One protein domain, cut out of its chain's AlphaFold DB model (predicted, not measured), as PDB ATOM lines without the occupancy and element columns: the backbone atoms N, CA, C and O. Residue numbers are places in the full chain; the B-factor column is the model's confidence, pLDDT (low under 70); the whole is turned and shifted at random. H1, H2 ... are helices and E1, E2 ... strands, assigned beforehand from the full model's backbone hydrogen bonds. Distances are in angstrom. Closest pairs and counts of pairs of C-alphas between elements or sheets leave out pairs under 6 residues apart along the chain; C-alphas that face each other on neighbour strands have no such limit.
ATOM      1  N   SER A   3       7.068 -26.585 -12.564       92.06
ATOM      2  CA  SER A   3       7.462 -27.026 -13.900       92.06
ATOM      3  C   SER A   3       8.191 -25.894 -14.613       92.06
ATOM      4  O   SER A   3       7.808 -24.732 -14.482       92.06
ATOM      5  N   THR A   4       9.229 -26.224 -15.377       94.50
ATOM      6  CA  THR A   4       9.982 -25.262 -16.187       94.50
ATOM      7  C   THR A   4       9.854 -25.629 -17.653       94.50
ATOM      8  O   THR A   4      10.091 -26.774 -18.030       94.50
ATOM      9  N   HIS A   5       9.557 -24.635 -18.485       93.25
ATOM     10  CA  HIS A   5       9.457 -24.789 -19.930       93.25
ATOM     11  C   HIS A   5      10.297 -23.744 -20.660       93.25
ATOM     12  O   HIS A   5      10.373 -22.580 -20.258       93.25
ATOM     13  N   LEU A   6      10.923 -24.170 -21.757       92.56
ATOM     14  CA  LEU A   6      11.582 -23.288 -22.712       92.56
ATOM     15  C   LEU A   6      10.690 -23.173 -23.945       92.56
ATOM     16  O   LEU A   6      10.701 -24.039 -24.822       92.56
ATOM     17  N   TYR A   7       9.958 -22.070 -24.029       89.56
ATOM     18  CA  TYR A   7       9.224 -21.729 -25.230       89.56
ATOM     19  C   TYR A   7      10.202 -21.290 -26.317       89.56
ATOM     20  O   TYR A   7      11.034 -20.404 -26.102       89.56
ATOM     21  N   LYS A   8      10.100 -21.904 -27.498       89.75
ATOM     22  CA  LYS A   8      10.882 -21.527 -28.675       89.75
ATOM     23  C   LYS A   8      10.067 -21.728 -29.946       89.75
ATOM     24  O   LYS A   8       9.552 -22.821 -30.204       89.75
ATOM     25  N   ARG A   9       9.994 -20.688 -30.774       87.75
ATOM     26  CA  ARG A   9       9.400 -20.735 -32.116       87.75
ATOM     27  C   ARG A   9      10.275 -19.985 -33.106       87.75
ATOM     28  O   ARG A   9      10.907 -18.995 -32.766       87.75
ATOM     29  N   ARG A  10      10.327 -20.471 -34.343       82.75
ATOM     30  CA  ARG A  10      11.052 -19.817 -35.436       82.75
ATOM     31  C   ARG A  10      10.239 -19.958 -36.711       82.75
ATOM     32  O   ARG A  10      10.144 -21.060 -37.244       82.75
ATOM     33  N   ILE A  11       9.662 -18.856 -37.184       76.44
ATOM     34  CA  ILE A  11       8.976 -18.780 -38.476       76.44
ATOM     35  C   ILE A  11       9.512 -17.545 -39.197       76.44
ATOM     36  O   ILE A  11       9.291 -16.418 -38.769       76.44
ATOM     37  N   GLY A  12      10.242 -17.760 -40.292       72.62
ATOM     38  CA  GLY A  12      10.958 -16.688 -40.985       72.62
ATOM     39  C   GLY A  12      12.387 -16.468 -40.451       72.62
ATOM     40  O   GLY A  12      13.020 -17.423 -39.986       72.62
ATOM     41  N   PRO A  13      12.944 -15.250 -40.596       71.94
ATOM     42  CA  PRO A  13      14.373 -14.997 -40.376       71.94
ATOM     43  C   PRO A  13      14.794 -15.040 -38.896       71.94
ATOM     44  O   PRO A  13      15.869 -15.564 -38.593       71.94
ATOM     45  N   TRP A  14      13.931 -14.579 -37.987       74.44
ATOM     46  CA  TRP A  14      14.188 -14.446 -36.542       74.44
ATOM     47  C   TRP A  14      13.415 -15.498 -35.735       74.44
ATOM     48  O   TRP A  14      12.610 -16.231 -36.306       74.44
ATOM     49  N   GLY A  15      13.633 -15.604 -34.423       82.19
ATOM     50  CA  GLY A  15      12.928 -16.558 -33.558       82.19
ATOM     51  C   GLY A  15      12.450 -15.931 -32.253       82.19
ATOM     52  O   GLY A  15      13.076 -15.014 -31.740       82.19
ATOM     53  N   LEU A  16      11.360 -16.464 -31.712       88.00
ATOM     54  CA  LEU A  16      10.814 -16.111 -30.406       88.00
ATOM     55  C   LEU A  16      11.306 -17.112 -29.363       88.00
ATOM     56  O   LEU A  16      11.310 -18.323 -29.616       88.00
ATOM     57  N   GLY A  17      11.688 -16.625 -28.185       89.44
ATOM     58  CA  GLY A  17      12.142 -17.491 -27.106       89.44
ATOM     59  C   GLY A  17      11.981 -16.874 -25.727       89.44
ATOM     60  O   GLY A  17      12.335 -15.718 -25.521       89.44
ATOM     61  N   ALA A  18      11.486 -17.676 -24.790       92.62
ATOM     62  CA  ALA A  18      11.448 -17.337 -23.374       92.62
ATOM     63  C   ALA A  18      11.475 -18.609 -22.526       92.62
ATOM     64  O   ALA A  18      10.996 -19.667 -22.942       92.62
ATOM     65  N   ARG A  19      12.028 -18.506 -21.324       94.56
ATOM     66  CA  ARG A  19      11.972 -19.549 -20.306       94.56
ATOM     67  C   ARG A  19      11.027 -19.107 -19.204       94.56
ATOM     68  O   ARG A  19      11.129 -17.989 -18.705       94.56
ATOM     69  N   VAL A  20      10.152 -20.015 -18.793       96.12
ATOM     70  CA  VAL A  20       9.217 -19.785 -17.698       96.12
ATOM     71  C   VAL A  20       9.229 -20.955 -16.726       96.12
ATOM     72  O   VAL A  20       9.355 -22.109 -17.135       96.12
ATOM     73  N   THR A  21       9.100 -20.647 -15.440       96.06
ATOM     74  CA  THR A  21       8.894 -21.632 -14.376       96.06
ATOM     75  C   THR A  21       7.591 -21.315 -13.666       96.06
ATOM     76  O   THR A  21       7.405 -20.193 -13.193       96.06
ATOM     77  N   VAL A  22       6.701 -22.301 -13.583       95.50
ATOM     78  CA  VAL A  22       5.368 -22.167 -13.000       95.50
ATOM     79  C   VAL A  22       5.133 -23.256 -11.958       95.50
ATOM     80  O   VAL A  22       5.327 -24.434 -12.241       95.50
ATOM     81  N   ASP A  23       4.657 -22.878 -10.776       94.31
ATOM     82  CA  ASP A  23       4.089 -23.773  -9.765       94.31
ATOM     83  C   ASP A  23       2.571 -23.593  -9.723       94.31
ATOM     84  O   ASP A  23       2.068 -22.472  -9.650       94.31
ATOM     85  N   VAL A  24       1.834 -24.701  -9.755       92.94
ATOM     86  CA  VAL A  24       0.374 -24.702  -9.616       92.94
ATOM     87  C   VAL A  24      -0.001 -25.486  -8.372       92.94
ATOM     88  O   VAL A  24       0.490 -26.599  -8.147       92.94
ATOM     89  N   ARG A  25      -0.895 -24.907  -7.571       91.62
ATOM     90  CA  ARG A  25      -1.454 -25.550  -6.382       91.62
ATOM     91  C   ARG A  25      -2.886 -25.105  -6.121       91.62
ATOM     92  O   ARG A  25      -3.229 -23.944  -6.335       91.62
ATOM     93  N   ALA A  26      -3.705 -26.018  -5.612       90.31
ATOM     94  CA  ALA A  26      -4.983 -25.655  -5.013       90.31
ATOM     95  C   ALA A  26      -4.727 -24.968  -3.663       90.31
ATOM     96  O   ALA A  26      -3.846 -25.395  -2.913       90.31
ATOM     97  N   VAL A  27      -5.473 -23.908  -3.368       87.75
ATOM     98  CA  VAL A  27      -5.374 -23.160  -2.112       87.75
ATOM     99  C   VAL A  27      -6.764 -22.856  -1.569       87.75
ATOM    100  O   VAL A  27      -7.687 -22.577  -2.332       87.75
ATOM    101  N   ASP A  28      -6.899 -22.883  -0.245       82.44
ATOM    102  CA  ASP A  28      -8.114 -22.419   0.433       82.44
ATOM    103  C   ASP A  28      -8.090 -20.890   0.614       82.44
ATOM    104  O   ASP A  28      -9.117 -20.228   0.494       82.44
ATOM    105  N   GLU A  29      -6.900 -20.312   0.814       79.62
ATOM    106  CA  GLU A  29      -6.689 -18.869   0.933       79.62
ATOM    107  C   GLU A  29      -5.582 -18.396  -0.016       79.62
ATOM    108  O   GLU A  29      -4.542 -19.039  -0.185       79.62
ATOM    109  N   SER A  30      -5.826 -17.265  -0.679       78.38
ATOM    110  CA  SER A  30      -4.892 -16.692  -1.649       78.38
ATOM    111  C   SER A  30      -3.995 -15.649  -0.988       78.38
ATOM    112  O   SER A  30      -4.498 -14.826  -0.226       78.38
ATOM    113  N   PRO A  31      -2.688 -15.627  -1.297       82.38
ATOM    114  CA  PRO A  31      -1.792 -14.628  -0.738       82.38
ATOM    115  C   PRO A  31      -2.132 -13.223  -1.262       82.38
ATOM    116  O   PRO A  31      -2.618 -13.078  -2.385       82.38
ATOM    117  N   CYS A  32      -1.863 -12.190  -0.460       79.94
ATOM    118  CA  CYS A  32      -2.232 -10.800  -0.763       79.94
ATOM    119  C   CYS A  32      -1.617 -10.275  -2.067       79.94
ATOM    120  O   CYS A  32      -2.199  -9.419  -2.728       79.94
ATOM    121  N   GLU A  33      -0.442 -10.778  -2.447       84.94
ATOM    122  CA  GLU A  33       0.239 -10.423  -3.690       84.94
ATOM    123  C   GLU A  33      -0.347 -11.095  -4.944       84.94
ATOM    124  O   GLU A  33       0.126 -10.837  -6.052       84.94
ATOM    125  N   ALA A  34      -1.342 -11.977  -4.798       88.50
ATOM    126  CA  ALA A  34      -1.913 -12.692  -5.926       88.50
ATOM    127  C   ALA A  34      -2.846 -11.802  -6.757       88.50
ATOM    128  O   ALA A  34      -3.835 -11.243  -6.280       88.50
ATOM    129  N   CYS A  35      -2.568 -11.742  -8.051       89.62
ATOM    130  CA  CYS A  35      -3.442 -11.160  -9.047       89.62
ATOM    131  C   CYS A  35      -4.600 -12.113  -9.360       89.62
ATOM    132  O   CYS A  35      -4.453 -13.336  -9.396       89.62
ATOM    133  N   SER A  36      -5.773 -11.537  -9.603       88.75
ATOM    134  CA  SER A  36      -6.977 -12.286  -9.949       88.75
ATOM    135  C   SER A  36      -7.104 -12.431 -11.457       88.75
ATOM    136  O   SER A  36      -6.948 -11.447 -12.176       88.75
ATOM    137  N   VAL A  37      -7.417 -13.637 -11.929       87.81
ATOM    138  CA  VAL A  37      -7.930 -13.823 -13.287       87.81
ATOM    139  C   VAL A  37      -9.424 -13.506 -13.258       87.81
ATOM    140  O   VAL A  37     -10.162 -14.046 -12.432       87.81
ATOM    141  N   GLU A  38      -9.863 -12.580 -14.105       82.31
ATOM    142  CA  GLU A  38     -11.257 -12.138 -14.140       82.31
ATOM    143  C   GLU A  38     -12.198 -13.303 -14.488       82.31
ATOM    144  O   GLU A  38     -11.911 -14.107 -15.372       82.31
ATOM    145  N   GLY A  39     -13.315 -13.416 -13.760       80.56
ATOM    146  CA  GLY A  39     -14.328 -14.446 -14.008       80.56
ATOM    147  C   GLY A  39     -13.929 -15.880 -13.631       80.56
ATOM    148  O   GLY A  39     -14.691 -16.799 -13.920       80.56
ATOM    149  N   ALA A  40     -12.783 -16.095 -12.974       84.62
ATOM    150  CA  ALA A  40     -12.309 -17.430 -12.612       84.62
ATOM    151  C   ALA A  40     -11.832 -17.536 -11.156       84.62
ATOM    152  O   ALA A  40     -11.301 -16.588 -10.573       84.62
ATOM    153  N   LEU A  41     -11.920 -18.746 -10.592       87.38
ATOM    154  CA  LEU A  41     -11.285 -19.117  -9.316       87.38
ATOM    155  C   LEU A  41      -9.777 -19.376  -9.484       87.38
ATOM    156  O   LEU A  41      -9.203 -20.262  -8.858       87.38
ATOM    157  N   VAL A  42      -9.130 -18.604 -10.357       90.88
ATOM    158  CA  VAL A  42      -7.697 -18.685 -10.626       90.88
ATOM    159  C   VAL A  42      -7.043 -17.400 -10.144       90.88
ATOM    160  O   VAL A  42      -7.474 -16.279 -10.435       90.88
ATOM    161  N   ARG A  43      -5.982 -17.580  -9.373       92.88
ATOM    162  CA  ARG A  43      -5.117 -16.531  -8.857       92.88
ATOM    163  C   ARG A  43      -3.709 -16.793  -9.346       92.88
ATOM    164  O   ARG A  43      -3.324 -17.947  -9.514       92.88
ATOM    165  N   TRP A  44      -2.924 -15.747  -9.547       94.88
ATOM    166  CA  TRP A  44      -1.538 -15.921  -9.949       94.88
ATOM    167  C   TRP A  44      -0.602 -14.910  -9.305       94.88
ATOM    168  O   TRP A  44      -1.013 -13.806  -8.965       94.88
ATOM    169  N   VAL A  45       0.656 -15.293  -9.116       94.50
ATOM    170  CA  VAL A  45       1.692 -14.415  -8.558       94.50
ATOM    171  C   VAL A  45       2.766 -14.187  -9.620       94.50
ATOM    172  O   VAL A  45       3.373 -15.174 -10.053       94.50
ATOM    173  N   PRO A  46       3.015 -12.935 -10.047       93.31
ATOM    174  CA  PRO A  46       4.089 -12.629 -10.985       93.31
ATOM    175  C   PRO A  46       5.474 -12.816 -10.344       93.31
ATOM    176  O   PRO A  46       5.625 -12.622  -9.132       93.31
ATOM    177  N   PRO A  47       6.516 -13.110 -11.142       92.88
ATOM    178  CA  PRO A  47       7.881 -13.060 -10.656       92.88
ATOM    179  C   PRO A  47       8.278 -11.602 -10.388       92.88
ATOM    180  O   PRO A  47       7.752 -10.653 -10.979       92.88
ATOM    181  N   ARG A  48       9.246 -11.406  -9.491       89.12
ATOM    182  CA  ARG A  48       9.768 -10.066  -9.196       89.12
ATOM    183  C   ARG A  48      10.411  -9.456 -10.442       89.12
ATOM    184  O   ARG A  48      11.189 -10.117 -11.118       89.12
ATOM    185  N   GLY A  49      10.128  -8.180 -10.694       88.06
ATOM    186  CA  GLY A  49      10.727  -7.434 -11.804       88.06
ATOM    187  C   GLY A  49      10.133  -7.738 -13.182       88.06
ATOM    188  O   GLY A  49      10.697  -7.295 -14.177       88.06
ATOM    189  N   LEU A  50       9.006  -8.459 -13.257       91.00
ATOM    190  CA  LEU A  50       8.311  -8.700 -14.519       91.00
ATOM    191  C   LEU A  50       7.853  -7.379 -15.154       91.00
ATOM    192  O   LEU A  50       7.224  -6.548 -14.493       91.00
ATOM    193  N   ALA A  51       8.135  -7.199 -16.445       91.00
ATOM    194  CA  ALA A  51       7.651  -6.045 -17.191       91.00
ATOM    195  C   ALA A  51       6.112  -6.036 -17.236       91.00
ATOM    196  O   ALA A  51       5.471  -7.074 -17.390       91.00
ATOM    197  N   LEU A  52       5.499  -4.851 -17.148       90.44
ATOM    198  CA  LEU A  52       4.034  -4.725 -17.125       90.44
ATOM    199  C   LEU A  52       3.369  -5.299 -18.389       90.44
ATOM    200  O   LEU A  52       2.268  -5.840 -18.308       90.44
ATOM    201  N   ALA A  53       4.026  -5.181 -19.547       91.06
ATOM    202  CA  ALA A  53       3.543  -5.760 -20.798       91.06
ATOM    203  C   ALA A  53       3.465  -7.291 -20.702       91.06
ATOM    204  O   ALA A  53       2.398  -7.860 -20.929       91.06
ATOM    205  N   ASP A  54       4.546  -7.936 -20.256       93.00
ATOM    206  CA  ASP A  54       4.590  -9.385 -20.049       93.00
ATOM    207  C   ASP A  54       3.558  -9.829 -19.013       93.00
ATOM    208  O   ASP A  54       2.849 -10.803 -19.231       93.00
ATOM    209  N   ALA A  55       3.401  -9.082 -17.915       93.44
ATOM    210  CA  ALA A  55       2.411  -9.391 -16.884       93.44
ATOM    211  C   ALA A  55       0.977  -9.412 -17.436       93.44
ATOM    212  O   ALA A  55       0.187 -10.286 -17.079       93.44
ATOM    213  N   ARG A  56       0.637  -8.480 -18.335       92.94
ATOM    214  CA  ARG A  56      -0.680  -8.436 -18.991       92.94
ATOM    215  C   ARG A  56      -0.885  -9.614 -19.929       92.94
ATOM    216  O   ARG A  56      -1.965 -10.199 -19.932       92.94
ATOM    217  N   TRP A  57       0.138  -9.979 -20.695       94.88
ATOM    218  CA  TRP A  57       0.068 -11.136 -21.583       94.88
ATOM    219  C   TRP A  57       0.040 -12.461 -20.817       94.88
ATOM    220  O   TRP A  57      -0.760 -13.325 -21.156       94.88
ATOM    221  N   MET A  58       0.795 -12.611 -19.727       95.31
ATOM    222  CA  MET A  58       0.671 -13.777 -18.842       95.31
ATOM    223  C   MET A  58      -0.732 -13.879 -18.247       95.31
ATOM    224  O   MET A  58      -1.334 -14.947 -18.302       95.31
ATOM    225  N   ALA A  59      -1.282 -12.773 -17.731       93.88
ATOM    226  CA  ALA A  59      -2.647 -12.745 -17.205       93.88
ATOM    227  C   ALA A  59      -3.679 -13.143 -18.269       93.88
ATOM    228  O   ALA A  59      -4.572 -13.940 -17.986       93.88
ATOM    229  N   PHE A  60      -3.527 -12.634 -19.495       93.56
ATOM    230  CA  PHE A  60      -4.339 -13.038 -20.639       93.56
ATOM    231  C   PHE A  60      -4.212 -14.544 -20.917       93.56
ATOM    232  O   PHE A  60      -5.226 -15.231 -21.020       93.56
ATOM    233  N   GLY A  61      -2.989 -15.083 -20.937       94.25
ATOM    234  CA  GLY A  61      -2.730 -16.513 -21.106       94.25
ATOM    235  C   GLY A  61      -3.392 -17.376 -20.028       94.25
ATOM    236  O   GLY A  61      -4.043 -18.366 -20.354       94.25
ATOM    237  N   PHE A  62      -3.309 -16.980 -18.753       94.62
ATOM    238  CA  PHE A  62      -4.022 -17.661 -17.665       94.62
ATOM    239  C   PHE A  62      -5.539 -17.574 -17.821       94.62
ATOM    240  O   PHE A  62      -6.221 -18.554 -17.538       94.62
ATOM    241  N   GLY A  63      -6.059 -16.441 -18.301       93.12
ATOM    242  CA  GLY A  63      -7.472 -16.259 -18.636       93.12
ATOM    243  C   GLY A  63      -7.970 -17.272 -19.663       93.12
ATOM    244  O   GLY A  63      -9.001 -17.903 -19.444       93.12
ATOM    245  N   LEU A  64      -7.199 -17.499 -20.729       93.69
ATOM    246  CA  LEU A  64      -7.546 -18.454 -21.787       93.69
ATOM    247  C   LEU A  64      -7.678 -19.896 -21.274       93.69
ATOM    248  O   LEU A  64      -8.523 -20.653 -21.747       93.69
ATOM    249  N   VAL A  65      -6.878 -20.282 -20.277       94.06
ATOM    250  CA  VAL A  65      -6.889 -21.643 -19.711       94.06
ATOM    251  C   VAL A  65      -7.534 -21.727 -18.327       94.06
ATOM    252  O   VAL A  65      -7.456 -22.768 -17.671       94.06
ATOM    253  N   ALA A  66      -8.206 -20.668 -17.870       92.75
ATOM    254  CA  ALA A  66      -8.668 -20.552 -16.488       92.75
ATOM    255  C   ALA A  66      -9.646 -21.668 -16.082       92.75
ATOM    256  O   ALA A  66      -9.539 -22.218 -14.987       92.75
ATOM    257  N   GLY A  67     -10.552 -22.062 -16.984       89.81
ATOM    258  CA  GLY A  67     -11.482 -23.169 -16.741       89.81
ATOM    259  C   GLY A  67     -10.777 -24.521 -16.571       89.81
ATOM    260  O   GLY A  67     -11.173 -25.331 -15.736       89.81
ATOM    261  N   GLN A  68      -9.686 -24.747 -17.308       92.75
ATOM    262  CA  GLN A  68      -8.892 -25.974 -17.209       92.75
ATOM    263  C   GLN A  68      -8.056 -25.987 -15.929       92.75
ATOM    264  O   GLN A  68      -7.957 -27.016 -15.267       92.75
ATOM    265  N   LEU A  69      -7.505 -24.832 -15.544       90.62
ATOM    266  CA  LEU A  69      -6.815 -24.664 -14.268       90.62
ATOM    267  C   LEU A  69      -7.753 -24.918 -13.088       90.62
ATOM    268  O   LEU A  69      -7.377 -25.649 -12.182       90.62
ATOM    269  N   GLY A  70      -8.986 -24.405 -13.116       87.88
ATOM    270  CA  GLY A  70      -9.987 -24.695 -12.083       87.88
ATOM    271  C   GLY A  70     -10.240 -26.198 -11.899       87.88
ATOM    272  O   GLY A  70     -10.354 -26.672 -10.768       87.88
ATOM    273  N   ALA A  71     -10.229 -26.975 -12.987       87.00
ATOM    274  CA  ALA A  71     -10.361 -28.432 -12.922       87.00
ATOM    275  C   ALA A  71      -9.167 -29.116 -12.227       87.00
ATOM    276  O   ALA A  71      -9.370 -30.092 -11.508       87.00
ATOM    277  N   VAL A  72      -7.945 -28.576 -12.353       85.25
ATOM    278  CA  VAL A  72      -6.763 -29.057 -11.602       85.25
ATOM    279  C   VAL A  72      -6.972 -28.909 -10.088       85.25
ATOM    280  O   VAL A  72      -6.519 -29.748  -9.315       85.25
ATOM    281  N   GLY A  73      -7.699 -27.874  -9.657       78.69
ATOM    282  CA  GLY A  73      -8.078 -27.651  -8.258       78.69
ATOM    283  C   GLY A  73      -9.254 -28.495  -7.757       78.69
ATOM    284  O   GLY A  73      -9.664 -28.327  -6.610       78.69
ATOM    285  N   GLY A  74      -9.818 -29.375  -8.589       79.38
ATOM    286  CA  GLY A  74     -11.034 -30.126  -8.267       79.38
ATOM    287  C   GLY A  74     -12.332 -29.334  -8.459       79.38
ATOM    288  O   GLY A  74     -13.371 -29.760  -7.972       79.38
ATOM    289  N   GLY A  75     -12.296 -28.187  -9.148       75.94
ATOM    290  CA  GLY A  75     -13.477 -27.408  -9.547       75.94
ATOM    291  C   GLY A  75     -14.081 -26.500  -8.470       75.94
ATOM    292  O   GLY A  75     -14.727 -25.516  -8.814       75.94
ATOM    293  N   GLU A  76     -13.840 -26.783  -7.189       76.94
ATOM    294  CA  GLU A  76     -14.420 -26.026  -6.065       76.94
ATOM    295  C   GLU A  76     -13.400 -25.157  -5.319       76.94
ATOM    296  O   GLU A  76     -13.771 -24.196  -4.646       76.94
ATOM    297  N   ARG A  77     -12.103 -25.467  -5.443       82.88
ATOM    298  CA  ARG A  77     -11.027 -24.719  -4.782       82.88
ATOM    299  C   ARG A  77     -10.406 -23.689  -5.707       82.88
ATOM    300  O   ARG A  77     -10.254 -23.917  -6.907       82.88
ATOM    301  N   ALA A  78      -9.972 -22.579  -5.114       87.69
ATOM    302  CA  ALA A  78      -9.148 -21.619  -5.823       87.69
ATOM    303  C   ALA A  78      -7.815 -22.265  -6.221       87.69
ATOM    304  O   ALA A  78      -7.201 -23.012  -5.455       87.69
ATOM    305  N   VAL A  79      -7.354 -21.962  -7.429       92.56
ATOM    306  CA  VAL A  79      -6.061 -22.419  -7.934       92.56
ATOM    307  C   VAL A  79      -5.107 -21.246  -7.969       92.56
ATOM    308  O   VAL A  79      -5.394 -20.218  -8.581       92.56
ATOM    309  N   LEU A  80      -3.967 -21.405  -7.305       94.19
ATOM    310  CA  LEU A  80      -2.881 -20.447  -7.320       94.19
ATOM    311  C   LEU A  80      -1.799 -20.904  -8.294       94.19
ATOM    312  O   LEU A  80      -1.240 -21.993  -8.153       94.19
ATOM    313  N   VAL A  81      -1.477 -20.027  -9.235       94.69
ATOM    314  CA  VAL A  81      -0.399 -20.183 -10.207       94.69
ATOM    315  C   VAL A  81       0.730 -19.221  -9.852       94.69
ATOM    316  O   VAL A  81       0.620 -18.013 -10.035       94.69
ATOM    317  N   ARG A  82       1.837 -19.716  -9.317       94.94
ATOM    318  CA  ARG A  82       3.011 -18.887  -9.042       94.94
ATOM    319  C   ARG A  82       3.986 -18.986 -10.206       94.94
ATOM    320  O   ARG A  82       4.380 -20.082 -10.582       94.94
ATOM    321  N   VAL A  83       4.401 -17.848 -10.748       95.19
ATOM    322  CA  VAL A  83       5.491 -17.791 -11.723       95.19
ATOM    323  C   VAL A  83       6.785 -17.531 -10.957       95.19
ATOM    324  O   VAL A  83       7.037 -16.417 -10.504       95.19
ATOM    325  N   ASP A  84       7.590 -18.575 -10.777       93.06
ATOM    326  CA  ASP A  84       8.842 -18.506 -10.012       93.06
ATOM    327  C   ASP A  84      10.001 -17.930 -10.839       93.06
ATOM    328  O   ASP A  84      10.968 -17.411 -10.281       93.06
ATOM    329  N   GLY A  85       9.915 -18.005 -12.170       92.25
ATOM    330  CA  GLY A  85      10.966 -17.523 -13.061       92.25
ATOM    331  C   GLY A  85      10.441 -17.117 -14.431       92.25
ATOM    332  O   GLY A  85       9.593 -17.799 -15.004       92.25
ATOM    333  N   TRP A  86      10.983 -16.016 -14.947       95.19
ATOM    334  CA  TRP A  86      10.758 -15.507 -16.295       95.19
ATOM    335  C   TRP A  86      12.079 -14.978 -16.850       95.19
ATOM    336  O   TRP A  86      12.704 -14.126 -16.220       95.19
ATOM    337  N   ASP A  87      12.510 -15.506 -17.992       93.00
ATOM    338  CA  ASP A  87      13.764 -15.125 -18.639       93.00
ATOM    339  C   ASP A  87      13.598 -15.056 -20.160       93.00
ATOM    340  O   ASP A  87      13.048 -15.968 -20.785       93.00
ATOM    341  N   VAL A  88      14.095 -13.974 -20.757       89.06
ATOM    342  CA  VAL A  88      14.056 -13.727 -22.201       89.06
ATOM    343  C   VAL A  88      15.499 -13.676 -22.711       89.06
ATOM    344  O   VAL A  88      16.140 -12.627 -22.645       89.06
ATOM    345  N   PRO A  89      16.037 -14.796 -23.227       81.06
ATOM    346  CA  PRO A  89      17.460 -14.900 -23.549       81.06
ATOM    347  C   PRO A  89      17.888 -14.050 -24.753       81.06
ATOM    348  O   PRO A  89      19.066 -13.729 -24.882       81.06
ATOM    349  N   VAL A  90      16.957 -13.692 -25.647       79.56
ATOM    350  CA  VAL A  90      17.224 -12.843 -26.824       79.56
ATOM    351  C   VAL A  90      16.196 -11.704 -26.865       79.56
ATOM    352  O   VAL A  90      15.158 -11.839 -27.510       79.56
ATOM    353  N   PRO A  91      16.451 -10.579 -26.170       72.81
ATOM    354  CA  PRO A  91      15.478  -9.491 -26.039       72.81
ATOM    355  C   PRO A  91      15.191  -8.747 -27.348       72.81
ATOM    356  O   PRO A  91      14.133  -8.149 -27.496       72.81
ATOM    357  N   THR A  92      16.131  -8.757 -28.298       72.75
ATOM    358  CA  THR A  92      16.056  -7.969 -29.540       72.75
ATOM    359  C   THR A  92      14.949  -8.409 -30.492       72.75
ATOM    360  O   THR A  92      14.437  -7.576 -31.230       72.75
ATOM    361  N   ASP A  93      14.559  -9.682 -30.442       75.50
ATOM    362  CA  ASP A  93      13.510 -10.263 -31.292       75.50
ATOM    363  C   ASP A  93      12.257 -10.637 -30.479       75.50
ATOM    364  O   ASP A  93      11.385 -11.366 -30.953       75.50
ATOM    365  N   TYR A  94      12.180 -10.182 -29.226       83.44
ATOM    366  CA  TYR A  94      11.120 -10.548 -28.295       83.44
ATOM    367  C   TYR A  94       9.811  -9.801 -28.576       83.44
ATOM    368  O   TYR A  94       9.806  -8.645 -28.999       83.44
ATOM    369  N   GLN A  95       8.691 -10.475 -28.306       90.06
ATOM    370  CA  GLN A  95       7.346  -9.907 -28.354       90.06
ATOM    371  C   GLN A  95       6.585 -10.334 -27.109       90.06
ATOM    372  O   GLN A  95       6.642 -11.500 -26.723       90.06
ATOM    373  N   GLU A  96       5.878  -9.401 -26.487       91.44
ATOM    374  CA  GLU A  96       5.182  -9.608 -25.220       91.44
ATOM    375  C   GLU A  96       4.132 -10.744 -25.252       91.44
ATOM    376  O   GLU A  96       3.907 -11.412 -24.242       91.44
ATOM    377  N   GLU A  97       3.569 -11.058 -26.424       93.81
ATOM    378  CA  GLU A  97       2.695 -12.213 -26.684       93.81
ATOM    379  C   GLU A  97       3.337 -13.555 -26.306       93.81
ATOM    380  O   GLU A  97       2.649 -14.504 -25.914       93.81
ATOM    381  N   VAL A  98       4.670 -13.638 -26.385       93.56
ATOM    382  CA  VAL A  98       5.440 -14.822 -25.985       93.56
ATOM    383  C   VAL A  98       5.192 -15.162 -24.520       93.56
ATOM    384  O   VAL A  98       5.189 -16.342 -24.179       93.56
ATOM    385  N   ALA A  99       4.928 -14.174 -23.663       95.06
ATOM    386  CA  ALA A  99       4.617 -14.414 -22.262       95.06
ATOM    387  C   ALA A  99       3.346 -15.257 -22.086       95.06
ATOM    388  O   ALA A  99       3.353 -16.198 -21.293       95.06
ATOM    389  N   ALA A 100       2.297 -14.992 -22.872       95.62
ATOM    390  CA  ALA A 100       1.069 -15.787 -22.866       95.62
ATOM    391  C   ALA A 100       1.316 -17.211 -23.389       95.62
ATOM    392  O   ALA A 100       0.940 -18.193 -22.747       95.62
ATOM    393  N   ALA A 101       1.994 -17.330 -24.534       94.88
ATOM    394  CA  ALA A 101       2.257 -18.626 -25.152       94.88
ATOM    395  C   ALA A 101       3.150 -19.517 -24.273       94.88
ATOM    396  O   ALA A 101       2.876 -20.706 -24.103       94.88
ATOM    397  N   ALA A 102       4.184 -18.937 -23.658       95.44
ATOM    398  CA  ALA A 102       5.104 -19.657 -22.793       95.44
ATOM    399  C   ALA A 102       4.407 -20.215 -21.546       95.44
ATOM    400  O   ALA A 102       4.632 -21.381 -21.215       95.44
ATOM    401  N   VAL A 103       3.547 -19.434 -20.871       96.44
ATOM    402  CA  VAL A 103       2.815 -19.941 -19.696       96.44
ATOM    403  C   VAL A 103       1.815 -21.030 -20.081       96.44
ATOM    404  O   VAL A 103       1.742 -22.035 -19.379       96.44
ATOM    405  N   ILE A 104       1.099 -20.892 -21.205       95.56
ATOM    406  CA  ILE A 104       0.139 -21.907 -21.671       95.56
ATOM    407  C   ILE A 104       0.853 -23.227 -21.969       95.56
ATOM    408  O   ILE A 104       0.439 -24.270 -21.461       95.56
ATOM    409  N   GLU A 105       1.947 -23.198 -22.735       95.31
ATOM    410  CA  GLU A 105       2.698 -24.418 -23.044       95.31
ATOM    411  C   GLU A 105       3.352 -25.026 -21.795       95.31
ATOM    412  O   GLU A 105       3.357 -26.247 -21.633       95.31
ATOM    413  N   CYS A 106       3.863 -24.196 -20.877       95.56
ATOM    414  CA  CYS A 106       4.409 -24.678 -19.610       95.56
ATOM    415  C   CYS A 106       3.345 -25.396 -18.777       95.56
ATOM    416  O   CYS A 106       3.623 -26.435 -18.174       95.56
ATOM    417  N   LEU A 107       2.126 -24.854 -18.745       94.75
ATOM    418  CA  LEU A 107       1.006 -25.458 -18.039       94.75
ATOM    419  C   LEU A 107       0.566 -26.770 -18.698       94.75
ATOM    420  O   LEU A 107       0.337 -27.759 -18.000       94.75
ATOM    421  N   GLN A 108       0.502 -26.799 -20.029       94.31
ATOM    422  CA  GLN A 108       0.169 -27.992 -20.802       94.31
ATOM    423  C   GLN A 108       1.151 -29.135 -20.519       94.31
ATOM    424  O   GLN A 108       0.735 -30.254 -20.223       94.31
ATOM    425  N   GLN A 109       2.455 -28.853 -20.555       92.25
ATOM    426  CA  GLN A 109       3.490 -29.865 -20.334       92.25
ATOM    427  C   GLN A 109       3.635 -30.261 -18.862       92.25
ATOM    428  O   GLN A 109       3.823 -31.434 -18.556       92.25
ATOM    429  N   GLY A 110       3.566 -29.288 -17.950       91.75
ATOM    430  CA  GLY A 110       3.823 -29.504 -16.526       91.75
ATOM    431  C   GLY A 110       2.641 -30.063 -15.740       91.75
ATOM    432  O   GLY A 110       2.843 -30.769 -14.758       91.75
ATOM    433  N   PHE A 111       1.415 -29.738 -16.153       89.81
ATOM    434  CA  PHE A 111       0.206 -29.999 -15.366       89.81
ATOM    435  C   PHE A 111      -0.892 -30.704 -16.169       89.81
ATOM    436  O   PHE A 111      -1.982 -30.926 -15.648       89.81
ATOM    437  N   GLY A 112      -0.612 -31.074 -17.424       88.88
ATOM    438  CA  GLY A 112      -1.497 -31.904 -18.240       88.88
ATOM    439  C   GLY A 112      -2.808 -31.229 -18.643       88.88
ATOM    440  O   GLY A 112      -3.746 -31.921 -19.039       88.88
ATOM    441  N   ILE A 113      -2.899 -29.898 -18.545       92.94
ATOM    442  CA  ILE A 113      -4.041 -29.177 -19.113       92.94
ATOM    443  C   ILE A 113      -3.999 -29.277 -20.642       92.94
ATOM    444  O   ILE A 113      -2.937 -29.439 -21.239       92.94
ATOM    445  N   ARG A 114      -5.151 -29.150 -21.300       92.50
ATOM    446  CA  ARG A 114      -5.227 -29.184 -22.766       92.50
ATOM    447  C   ARG A 114      -4.555 -27.963 -23.405       92.50
ATOM    448  O   ARG A 114      -4.014 -28.089 -24.498       92.50
ATOM    449  N   GLY A 115      -4.587 -26.813 -22.732       92.00
ATOM    450  CA  GLY A 115      -4.167 -25.535 -23.302       92.00
ATOM    451  C   GLY A 115      -5.194 -24.992 -24.298       92.00
ATOM    452  O   GLY A 115      -6.366 -25.376 -24.258       92.00
ATOM    453  N   VAL A 116      -4.746 -24.111 -25.184       92.62
ATOM    454  CA  VAL A 116      -5.520 -23.547 -26.302       92.62
ATOM    455  C   VAL A 116      -4.738 -23.727 -27.595       92.62
ATOM    456  O   VAL A 116      -3.524 -23.948 -27.548       92.62
ATOM    457  N   ASP A 117      -5.409 -23.639 -28.740       91.44
ATOM    458  CA  ASP A 117      -4.691 -23.642 -30.014       91.44
ATOM    459  C   ASP A 117      -3.991 -22.293 -30.221       91.44
ATOM    460  O   ASP A 117      -4.632 -21.238 -30.205       91.44
ATOM    461  N   ILE A 118      -2.665 -22.327 -30.378       91.88
ATOM    462  CA  ILE A 118      -1.827 -21.137 -30.566       91.88
ATOM    463  C   ILE A 118      -1.310 -21.145 -32.001       91.88
ATOM    464  O   ILE A 118      -0.282 -21.749 -32.321       91.88
ATOM    465  N   GLY A 119      -2.028 -20.438 -32.868       89.44
ATOM    466  CA  GLY A 119      -1.603 -20.174 -34.232       89.44
ATOM    467  C   GLY A 119      -0.535 -19.086 -34.264       89.44
ATOM    468  O   GLY A 119      -0.675 -18.044 -33.622       89.44
ATOM    469  N   LEU A 120       0.524 -19.311 -35.041       89.12
ATOM    470  CA  LEU A 120       1.601 -18.347 -35.234       89.12
ATOM    471  C   LEU A 120       1.793 -18.073 -36.726       89.12
ATOM    472  O   LEU A 120       1.997 -18.997 -37.515       89.12
ATOM    473  N   SER A 121       1.771 -16.802 -37.106       88.19
ATOM    474  CA  SER A 121       2.094 -16.340 -38.455       88.19
ATOM    475  C   SER A 121       3.196 -15.284 -38.399       88.19
ATOM    476  O   SER A 121       3.433 -14.671 -37.361       88.19
ATOM    477  N   PHE A 122       3.913 -15.091 -39.506       86.75
ATOM    478  CA  PHE A 122       4.907 -14.028 -39.619       86.75
ATOM    479  C   PHE A 122       4.453 -13.013 -40.664       86.75
ATOM    480  O   PHE A 122       4.368 -13.336 -41.852       86.75
ATOM    481  N   ASP A 123       4.171 -11.795 -40.213       85.56
ATOM    482  CA  ASP A 123       3.871 -10.659 -41.074       85.56
ATOM    483  C   ASP A 123       5.190 -10.014 -41.513       85.56
ATOM    484  O   ASP A 123       5.904  -9.385 -40.725       85.56
ATOM    485  N   ARG A 124       5.522 -10.189 -42.796       82.94
ATOM    486  CA  ARG A 124       6.738  -9.628 -43.399       82.94
ATOM    487  C   ARG A 124       6.675  -8.114 -43.560       82.94
ATOM    488  O   ARG A 124       7.723  -7.484 -43.496       82.94
ATOM    489  N   GLU A 125       5.493  -7.544 -43.777       84.44
ATOM    490  CA  GLU A 125       5.333  -6.101 -43.986       84.44
ATOM    491  C   GLU A 125       5.592  -5.344 -42.686       84.44
ATOM    492  O   GLU A 125       6.232  -4.296 -42.680       84.44
ATOM    493  N   ARG A 126       5.143  -5.921 -41.567       81.75
ATOM    494  CA  ARG A 126       5.336  -5.360 -40.223       81.75
ATOM    495  C   ARG A 126       6.572  -5.895 -39.506       81.75
ATOM    496  O   ARG A 126       6.877  -5.422 -38.414       81.75
ATOM    497  N   ASN A 127       7.260  -6.875 -40.096       82.88
ATOM    498  CA  ASN A 127       8.377  -7.609 -39.495       82.88
ATOM    499  C   ASN A 127       8.051  -8.085 -38.058       82.88
ATOM    500  O   ASN A 127       8.850  -7.919 -37.136       82.88
ATOM    501  N   ARG A 128       6.842  -8.629 -37.856       85.38
ATOM    502  CA  ARG A 128       6.279  -9.005 -36.541       85.38
ATOM    503  C   ARG A 128       5.548 -10.343 -36.642       85.38
ATOM    504  O   ARG A 128       4.958 -10.662 -37.672       85.38
ATOM    505  N   TYR A 129       5.577 -11.125 -35.567       86.38
ATOM    506  CA  TYR A 129       4.740 -12.309 -35.454       86.38
ATOM    507  C   TYR A 129       3.289 -11.931 -35.126       86.38
ATOM    508  O   TYR A 129       3.028 -11.017 -34.345       86.38
ATOM    509  N   GLY A 130       2.344 -12.639 -35.740       88.00
ATOM    510  CA  GLY A 130       0.926 -12.590 -35.409       88.00
ATOM    511  C   GLY A 130       0.535 -13.831 -34.616       88.00
ATOM    512  O   GLY A 130       0.820 -14.949 -35.046       88.00
ATOM    513  N   PHE A 131      -0.125 -13.628 -33.477       90.75
ATOM    514  CA  PHE A 131      -0.675 -14.704 -32.657       90.75
ATOM    515  C   PHE A 131      -2.185 -14.817 -32.859       90.75
ATOM    516  O   PHE A 131      -2.904 -13.816 -32.884       90.75
ATOM    517  N   ILE A 132      -2.654 -16.053 -32.994       90.25
ATOM    518  CA  ILE A 132      -4.067 -16.421 -33.058       90.25
ATOM    519  C   ILE A 132      -4.322 -17.370 -31.891       90.25
ATOM    520  O   ILE A 132      -3.616 -18.366 -31.747       90.25
ATOM    521  N   TRP A 133      -5.323 -17.063 -31.071       91.50
ATOM    522  CA  TRP A 133      -5.678 -17.823 -29.874       91.50
ATOM    523  C   TRP A 133      -7.053 -18.456 -30.102       91.50
ATOM    524  O   TRP A 133      -8.020 -17.731 -30.331       91.50
ATOM    525  N   ASP A 134      -7.147 -19.789 -30.117       88.00
ATOM    526  CA  ASP A 134      -8.387 -20.533 -30.411       88.00
ATOM    527  C   ASP A 134      -9.131 -20.027 -31.668       88.00
ATOM    528  O   ASP A 134     -10.343 -19.809 -31.675       88.00
ATOM    529  N   ASN A 135      -8.395 -19.851 -32.770       78.50
ATOM    530  CA  ASN A 135      -8.892 -19.358 -34.065       78.50
ATOM    531  C   ASN A 135      -9.382 -17.898 -34.093       78.50
ATOM    532  O   ASN A 135      -9.960 -17.477 -35.097       78.50
ATOM    533  N   ALA A 136      -9.120 -17.102 -33.056       74.19
ATOM    534  CA  ALA A 136      -9.413 -15.673 -33.052       74.19
ATOM    535  C   ALA A 136      -8.142 -14.832 -32.826       74.19
ATOM    536  O   ALA A 136      -7.310 -15.171 -31.979       74.19
ATOM    537  N   PRO A 137      -7.961 -13.710 -33.550       73.94
ATOM    538  CA  PRO A 137      -6.992 -12.709 -33.132       73.94
ATOM    539  C   PRO A 137      -7.459 -12.095 -31.807       73.94
ATOM    540  O   PRO A 137      -8.648 -11.844 -31.610       73.94
ATOM    541  N   GLY A 138      -6.530 -11.832 -30.895       77.31
ATOM    542  CA  GLY A 138      -6.875 -11.292 -29.586       77.31
ATOM    543  C   GLY A 138      -5.653 -10.927 -28.759       77.31
ATOM    544  O   GLY A 138      -4.518 -11.249 -29.112       77.31
TER     545      GLY A 138
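AT A GLANCE: This is residues 3 to 138 of the 162 residues of an uncharacterized protein of Streptomyces sp. SID89 (UniProt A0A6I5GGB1). A twisted sheet of four strands curls round helix H3, with H1 and H2 over the same face, and a separate hairpin, E5 and E6, lies at one end of the long axis. The printed part has 136 residues, with three named helices and six named strands: E1 E2 E3 H1 H2 E4 H3 E5 E6. The mixed sheet has the order E1, E2, E4, E3; the class is mixed, helices and strands. The whole is compact, radius of gyration of the C-alphas 14.7 A, and spans 48 by 31 by 23 A.

IN THESE COORDINATES: Find C-alpha 3 at (7.462, -27.026, -13.900), where E1 begins; it ends at residue 10. E2, residues 15 to 27, measures 37.0 A. Next come E3, residues 42 to 45, H1, 52 to 64, H2, 66 to 72, and E4, 78 to 87, 27.0 A. H3, 97 to 111, measures 21.2 A. E5, 118 to 123, precedes E6, 128 to 133, ending at (-5.678, -17.823, -29.874).

HOW THE PARTS SIT: Look at hairpin E1 and E2, antiparallel: N 5 and O 20 are 2.9 A apart. E2 and E4 are antiparallel, N 23 to O 82 2.8 A; E4 and E3 parallel, N 45 to O 81 2.9 A. E3, H1 H2, E4 form a strand-helix-strand unit, parallel neighbours with helices between, its crossover left-handed. H1, H2 and H3 on one face make two layers, helices over a sheet. H1 touches H3, closest C-alphas Gly 61 and Ala 100, 4.2 A, at a steep tilt of 46 degrees. In hairpin E5 and E6, N 121 and O 130 are 2.9 A apart. In H1, H2 and H3 every O i to N i+4 pair is within hydrogen-bond range.

THE WHOLE: The farthest C-alphas, Asp 28 and Glu 125, are 49.2 A apart. The printed part has no cut; the link E2 to E3 is long. No printed residue is under 70 in pLDDT.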